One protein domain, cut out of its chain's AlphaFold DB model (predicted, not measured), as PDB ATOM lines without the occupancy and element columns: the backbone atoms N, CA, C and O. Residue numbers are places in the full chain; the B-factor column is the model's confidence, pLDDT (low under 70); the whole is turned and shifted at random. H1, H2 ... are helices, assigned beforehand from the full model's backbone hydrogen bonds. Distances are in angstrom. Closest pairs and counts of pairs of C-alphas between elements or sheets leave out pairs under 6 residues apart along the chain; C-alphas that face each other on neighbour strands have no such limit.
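This is residues 2 to 54 of the 221 residues of an uncharacterized protein of Propioniciclava sp (UniProt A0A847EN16). A long helix, H1, and a shorter one, H3, run on from each other through a turn at the tiny helix H2, making a wide open corner with no packed core. H1 makes most of the length, and its residues 2 to 20 stick out free. The printed part has 53 residues, 43 of them in three named helices in the order H1, H2, H3 along the chain, with no named strand; the class is all helix. The whole is extended, with a radius of gyration of the C-alphas of 17.9 A and spans of 58 by 21 by 16 A.

H1, residues 2 to 26, is close to but not clearly touching H2, residues 29 to 32; their closest C-alphas, of Met 24 and Gly 30, are 6.2 A apart. H2 is close to but not clearly touching H3, residues 35 to 48; the closest C-alphas, of Arg 31 and Ala 38, are 6.5 A apart. H1 and H3 are apart. In H1 and H3 every O i to N i+4 pair is within hydrogen-bond range; H2 is too short for one.

H1 measures 36.5 A from C-alpha 2 at (-42.927, 1.110, 65.061) to C-alpha 26. H2 measures 5.8 A, and H3 19.7 A, ending at C-alpha 48 at (-34.876, 24.052, 22.232).

The C-alphas farthest apart, of Pro 2 and Glu 53, are 57.6 A apart. The printed part has no cut, and both links are tight. Confidence is under 70 in residues 28 to 48 and 50 to 54.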
ATOM      1  N   PRO A   2     -43.186  -0.306  65.374       89.25
ATOM      2  CA  PRO A   2     -42.927   1.110  65.061       89.25
ATOM      3  C   PRO A   2     -42.379   1.327  63.644       89.25
ATOM      4  O   PRO A   2     -42.810   2.240  62.956       89.25
ATOM      5  N   VAL A   3     -41.505   0.435  63.166       93.25
ATOM      6  CA  VAL A   3     -40.916   0.525  61.817       93.25
ATOM      7  C   VAL A   3     -41.983   0.554  60.717       93.25
ATOM      8  O   VAL A   3     -41.877   1.378  59.817       93.25
ATOM      9  N   MET A   4     -43.028  -0.280  60.817       93.69
ATOM     10  CA  MET A   4     -44.136  -0.315  59.848       93.69
ATOM     11  C   MET A   4     -44.964   0.973  59.865       93.69
ATOM     12  O   MET A   4     -45.359   1.466  58.814       93.69
ATOM     13  N   ILE A   5     -45.184   1.546  61.051       94.94
ATOM     14  CA  ILE A   5     -45.900   2.819  61.204       94.94
ATOM     15  C   ILE A   5     -45.113   3.945  60.523       94.94
ATOM     16  O   ILE A   5     -45.684   4.705  59.745       94.94
ATOM     17  N   PHE A   6     -43.795   4.015  60.738       96.38
ATOM     18  CA  PHE A   6     -42.949   5.008  60.071       96.38
ATOM     19  C   PHE A   6     -42.921   4.832  58.554       96.38
ATOM     20  O   PHE A   6     -42.969   5.824  57.834       96.38
ATOM     21  N   THR A   7     -42.886   3.593  58.054       96.50
ATOM     22  CA  THR A   7     -42.911   3.354  56.600       96.50
ATOM     23  C   THR A   7     -44.218   3.838  55.985       96.50
ATOM     24  O   THR A   7     -44.185   4.541  54.980       96.50
ATOM     25  N   MET A   8     -45.357   3.537  56.614       95.31
ATOM     26  CA  MET A   8     -46.664   4.009  56.144       95.31
ATOM     27  C   MET A   8     -46.776   5.535  56.190       95.31
ATOM     28  O   MET A   8     -47.301   6.134  55.255       95.31
ATOM     29  N   LEU A   9     -46.227   6.174  57.227       96.88
ATOM     30  CA  LEU A   9     -46.208   7.633  57.342       96.88
ATOM     31  C   LEU A   9     -45.369   8.270  56.226       96.88
ATOM     32  O   LEU A   9     -45.820   9.219  55.591       96.88
ATOM     33  N   ILE A  10     -44.186   7.723  55.937       97.88
ATOM     34  CA  ILE A  10     -43.329   8.208  54.844       97.88
ATOM     35  C   ILE A  10     -44.049   8.091  53.499       97.88
ATOM     36  O   ILE A  10     -44.049   9.047  52.726       97.88
ATOM     37  N   VAL A  11     -44.687   6.947  53.228       96.62
ATOM     38  CA  VAL A  11     -45.443   6.738  51.984       96.62
ATOM     39  C   VAL A  11     -46.598   7.736  51.874       96.62
ATOM     40  O   VAL A  11     -46.791   8.318  50.810       96.62
ATOM     41  N   LEU A  12     -47.320   7.988  52.968       97.06
ATOM     42  CA  LEU A  12     -48.418   8.955  52.997       97.06
ATOM     43  C   LEU A  12     -47.935  10.383  52.705       97.06
ATOM     44  O   LEU A  12     -48.527  11.076  51.880       97.06
ATOM     45  N   VAL A  13     -46.838  10.812  53.334       97.81
ATOM     46  CA  VAL A  13     -46.248  12.139  53.095       97.81
ATOM     47  C   VAL A  13     -45.766  12.271  51.651       97.81
ATOM     48  O   VAL A  13     -46.010  13.297  51.018       97.81
ATOM     49  N   LEU A  14     -45.124  11.234  51.108       97.81
ATOM     50  CA  LEU A  14     -44.659  11.232  49.723       97.81
ATOM     51  C   LEU A  14     -45.830  11.326  48.736       97.81
ATOM     52  O   LEU A  14     -45.777  12.121  47.801       97.81
ATOM     53  N   ALA A  15     -46.903  10.565  48.966       96.94
ATOM     54  CA  ALA A  15     -48.108  10.622  48.143       96.94
ATOM     55  C   ALA A  15     -48.754  12.016  48.184       96.94
ATOM     56  O   ALA A  15     -49.044  12.587  47.133       96.94
ATOM     57  N   ALA A  16     -48.904  12.601  49.377       96.75
ATOM     58  CA  ALA A  16     -49.439  13.951  49.539       96.75
ATOM     59  C   ALA A  16     -48.577  15.006  48.824       96.75
ATOM     60  O   ALA A  16     -49.116  15.893  48.165       96.75
ATOM     61  N   ALA A  17     -47.248  14.884  48.895       95.94
ATOM     62  CA  ALA A  17     -46.328  15.781  48.201       95.94
ATOM     63  C   ALA A  17     -46.482  15.701  46.674       95.94
ATOM     64  O   ALA A  17     -46.536  16.735  46.011       95.94
ATOM     65  N   ILE A  18     -46.600  14.493  46.112       95.62
ATOM     66  CA  ILE A  18     -46.811  14.304  44.668       95.62
ATOM     67  C   ILE A  18     -48.135  14.944  44.238       95.62
ATOM     68  O   ILE A  18     -48.157  15.698  43.266       95.62
ATOM     69  N   ILE A  19     -49.220  14.702  44.981       93.31
ATOM     70  CA  ILE A  19     -50.537  15.287  44.687       93.31
ATOM     71  C   ILE A  19     -50.466  16.819  44.727       93.31
ATOM     72  O   ILE A  19     -50.941  17.470  43.800       93.31
ATOM     73  N   ALA A  20     -49.817  17.398  45.742       89.62
ATOM     74  CA  ALA A  20     -49.648  18.845  45.856       89.62
ATOM     75  C   ALA A  20     -48.897  19.442  44.653       89.62
ATOM     76  O   ALA A  20     -49.310  20.471  44.121       89.62
ATOM     77  N   VAL A  21     -47.834  18.780  44.183       87.56
ATOM     78  CA  VAL A  21     -47.087  19.208  42.988       87.56
ATOM     79  C   VAL A  21     -47.964  19.156  41.734       87.56
ATOM     80  O   VAL A  21     -47.918  20.083  40.926       87.56
ATOM     81  N   VAL A  22     -48.781  18.112  41.573       91.06
ATOM     82  CA  VAL A  22     -49.679  17.963  40.416       91.06
ATOM     83  C   VAL A  22     -50.762  19.042  40.419       91.06
ATOM     84  O   VAL A  22     -50.940  19.715  39.406       91.06
ATOM     85  N   VAL A  23     -51.427  19.268  41.555       88.50
ATOM     86  CA  VAL A  23     -52.436  20.333  41.703       88.50
ATOM     87  C   VAL A  23     -51.814  21.702  41.428       88.50
ATOM     88  O   VAL A  23     -52.330  22.465  40.615       88.50
ATOM     89  N   MET A  24     -50.635  21.975  41.994       83.31
ATOM     90  CA  MET A  24     -49.916  23.227  41.759       83.31
ATOM     91  C   MET A  24     -49.458  23.403  40.299       83.31
ATOM     92  O   MET A  24     -49.346  24.537  39.817       83.31
ATOM     93  N   GLY A  25     -49.208  22.299  39.590       79.31
ATOM     94  CA  GLY A  25     -48.925  22.278  38.155       79.31
ATOM     95  C   GLY A  25     -50.159  22.574  37.300       79.31
ATOM     96  O   GLY A  25     -50.067  23.376  36.369       79.31
ATOM     97  N   MET A  26     -51.311  21.986  37.640       83.44
ATOM     98  CA  MET A  26     -52.580  22.183  36.923       83.44
ATOM     99  C   MET A  26     -53.132  23.598  37.091       83.44
ATOM    100  O   MET A  26     -53.619  24.193  36.134       83.44
ATOM    101  N   GLU A  27     -53.003  24.177  38.282       76.44
ATOM    102  CA  GLU A  27     -53.496  25.529  38.563       76.44
ATOM    103  C   GLU A  27     -52.598  26.635  37.975       76.44
ATOM    104  O   GLU A  27     -52.915  27.822  38.068       76.44
ATOM    105  N   GLY A  28     -51.449  26.288  37.378       62.62
ATOM    106  CA  GLY A  28     -50.508  27.255  36.796       62.62
ATOM    107  C   GLY A  28     -49.867  28.208  37.820       62.62
ATOM    108  O   GLY A  28     -49.120  29.121  37.451       62.62
ATOM    109  N   THR A  29     -50.119  27.991  39.113       58.72
ATOM    110  CA  THR A  29     -49.713  28.863  40.222       58.72
ATOM    111  C   THR A  29     -48.199  28.847  40.460       58.72
ATOM    112  O   THR A  29     -47.648  29.824  40.972       58.72
ATOM    113  N   GLY A  30     -47.488  27.815  39.989       52.81
ATOM    114  CA  GLY A  30     -46.024  27.712  40.082       52.81
ATOM    115  C   GLY A  30     -45.248  28.874  39.439       52.81
ATOM    116  O   GLY A  30     -44.138  29.185  39.870       52.81
ATOM    117  N   ARG A  31     -45.837  29.596  38.473       52.19
ATOM    118  CA  ARG A  31     -45.193  30.772  37.849       52.19
ATOM    119  C   ARG A  31     -45.076  31.980  38.780       52.19
ATOM    120  O   ARG A  31     -44.231  32.836  38.536       52.19
ATOM    121  N   ARG A  32     -45.895  32.068  39.835       59.09
ATOM    122  CA  ARG A  32     -45.842  33.195  40.785       59.09
ATOM    123  C   ARG A  32     -44.720  33.053  41.812       59.09
ATOM    124  O   ARG A  32     -44.310  34.054  42.384       59.09
ATOM    125  N   GLN A  33     -44.229  31.834  42.044       62.34
ATOM    126  CA  GLN A  33     -43.306  31.562  43.147       62.34
ATOM    127  C   GLN A  33     -41.825  31.685  42.757       62.34
ATOM    128  O   GLN A  33     -41.006  31.972  43.620       62.34
ATOM    129  N   HIS A  34     -41.480  31.557  41.470       52.50
ATOM    130  CA  HIS A  34     -40.113  31.772  40.978       52.50
ATOM    131  C   HIS A  34     -40.093  32.390  39.564       52.50
ATOM    132  O   HIS A  34     -39.908  31.669  38.576       52.50
ATOM    133  N   PRO A  35     -40.251  33.723  39.437       59.50
ATOM    134  CA  PRO A  35     -40.176  34.411  38.143       59.50
ATOM    135  C   PRO A  35     -38.819  34.213  37.440       59.50
ATOM    136  O   PRO A  35     -38.769  34.095  36.219       59.50
ATOM    137  N   GLU A  36     -37.732  34.065  38.201       61.19
ATOM    138  CA  GLU A  36     -36.378  33.844  37.669       61.19
ATOM    139  C   GLU A  36     -36.228  32.487  36.956       61.19
ATOM    140  O   GLU A  36     -35.551  32.380  35.933       61.19
ATOM    141  N   ILE A  37     -36.903  31.443  37.453       61.47
ATOM    142  CA  ILE A  37     -36.866  30.106  36.840       61.47
ATOM    143  C   ILE A  37     -37.731  30.085  35.575       61.47
ATOM    144  O   ILE A  37     -37.377  29.425  34.601       61.47
ATOM    145  N   ALA A  38     -38.832  30.843  35.550       65.06
ATOM    146  CA  ALA A  38     -39.676  30.978  34.367       65.06
ATOM    147  C   ALA A  38     -38.938  31.671  33.211       65.06
ATOM    148  O   ALA A  38     -39.064  31.242  32.066       65.06
ATOM    149  N   GLU A  39     -38.130  32.694  33.496       69.12
ATOM    150  CA  GLU A  39     -37.320  33.367  32.474       69.12
ATOM    151  C   GLU A  39     -36.175  32.474  31.974       69.12
ATOM    152  O   GLU A  39     -35.931  32.394  30.764       69.12
ATOM    153  N   ALA A  40     -35.531  31.729  32.879       67.94
ATOM    154  CA  ALA A  40     -34.528  30.734  32.513       67.94
ATOM    155  C   ALA A  40     -35.131  29.633  31.628       67.94
ATOM    156  O   ALA A  40     -34.582  29.361  30.563       67.94
ATOM    157  N   MET A  41     -36.285  29.074  32.009       63.44
ATOM    158  CA  MET A  41     -36.998  28.059  31.229       63.44
ATOM    159  C   MET A  41     -37.546  28.595  29.906       63.44
ATOM    160  O   MET A  41     -37.512  27.879  28.913       63.44
ATOM    161  N   ALA A  42     -38.008  29.845  29.843       67.94
ATOM    162  CA  ALA A  42     -38.436  30.466  28.589       67.94
ATOM    163  C   ALA A  42     -37.252  30.672  27.630       67.94
ATOM    164  O   ALA A  42     -37.386  30.483  26.418       67.94
ATOM    165  N   ARG A  43     -36.074  31.015  28.164       66.12
ATOM    166  CA  ARG A  43     -34.837  31.124  27.386       66.12
ATOM    167  C   ARG A  43     -34.356  29.755  26.894       66.12
ATOM    168  O   ARG A  43     -33.970  29.661  25.732       66.12
ATOM    169  N   THR A  44     -34.442  28.694  27.700       68.00
ATOM    170  CA  THR A  44     -34.144  27.326  27.231       68.00
ATOM    171  C   THR A  44     -35.209  26.772  26.294       68.00
ATOM    172  O   THR A  44     -34.849  26.085  25.349       68.00
ATOM    173  N   ALA A  45     -36.489  27.095  26.475       69.75
ATOM    174  CA  ALA A  45     -37.553  26.682  25.559       69.75
ATOM    175  C   ALA A  45     -37.379  27.324  24.174       69.75
ATOM    176  O   ALA A  45     -37.472  26.634  23.164       69.75
ATOM    177  N   ARG A  46     -37.018  28.617  24.108       69.19
ATOM    178  CA  ARG A  46     -36.615  29.266  22.845       69.19
ATOM    179  C   ARG A  46     -35.361  28.639  22.241       69.19
ATOM    180  O   ARG A  46     -35.265  28.528  21.026       69.19
ATOM    181  N   HIS A  47     -34.419  28.206  23.076       64.69
ATOM    182  CA  HIS A  47     -33.208  27.527  22.618       64.69
ATOM    183  C   HIS A  47     -33.491  26.112  22.077       64.69
ATOM    184  O   HIS A  47     -32.905  25.722  21.076       64.69
ATOM    185  N   LEU A  48     -34.428  25.376  22.684       67.44
ATOM    186  CA  LEU A  48     -34.876  24.052  22.232       67.44
ATOM    187  C   LEU A  48     -35.758  24.116  20.976       67.44
ATOM    188  O   LEU A  48     -35.734  23.182  20.183       67.44
ATOM    189  N   ASN A  49     -36.478  25.220  20.764       72.31
ATOM    190  CA  ASN A  49     -37.204  25.492  19.518       72.31
ATOM    191  C   ASN A  49     -36.310  26.061  18.397       72.31
ATOM    192  O   ASN A  49     -36.807  26.343  17.312       72.31
ATOM    193  N   GLY A  50     -35.004  26.244  18.632       64.19
ATOM    194  CA  GLY A  50     -34.059  26.733  17.618       64.19
ATOM    195  C   GLY A  50     -34.131  28.237  17.320       64.19
ATOM    196  O   GLY A  50     -33.389  28.723  16.475       64.19
ATOM    197  N   GLU A  51     -34.973  28.991  18.031       64.19
ATOM    198  CA  GLU A  51     -35.140  30.446  17.865       64.19
ATOM    199  C   GLU A  51     -34.215  31.268  18.783       64.19
ATOM    200  O   GLU A  51     -34.221  32.499  18.771       64.19
ATOM    201  N   GLY A  52     -33.433  30.597  19.630       65.25
ATOM    202  CA  GLY A  52     -32.463  31.237  20.509       65.25
ATOM    203  C   GLY A  52     -31.155  31.532  19.782       65.25
ATOM    204  O   GLY A  52     -30.472  30.606  19.354       65.25
ATOM    205  N   GLU A  53     -30.777  32.808  19.718       61.69
ATOM    206  CA  GLU A  53     -29.476  33.242  19.203       61.69
ATOM    207  C   GLU A  53     -28.352  32.501  19.959       61.69
ATOM    208  O   GLU A  53     -28.331  32.525  21.200       61.69
ATOM    209  N   PRO A  54     -27.470  31.763  19.254       60.53
ATOM    210  CA  PRO A  54     -26.511  30.881  19.900       60.53
ATOM    211  C   PRO A  54     -25.607  31.699  20.829       60.53
ATOM    212  O   PRO A  54     -25.144  32.782  20.452       60.53
TER     213      PRO A  54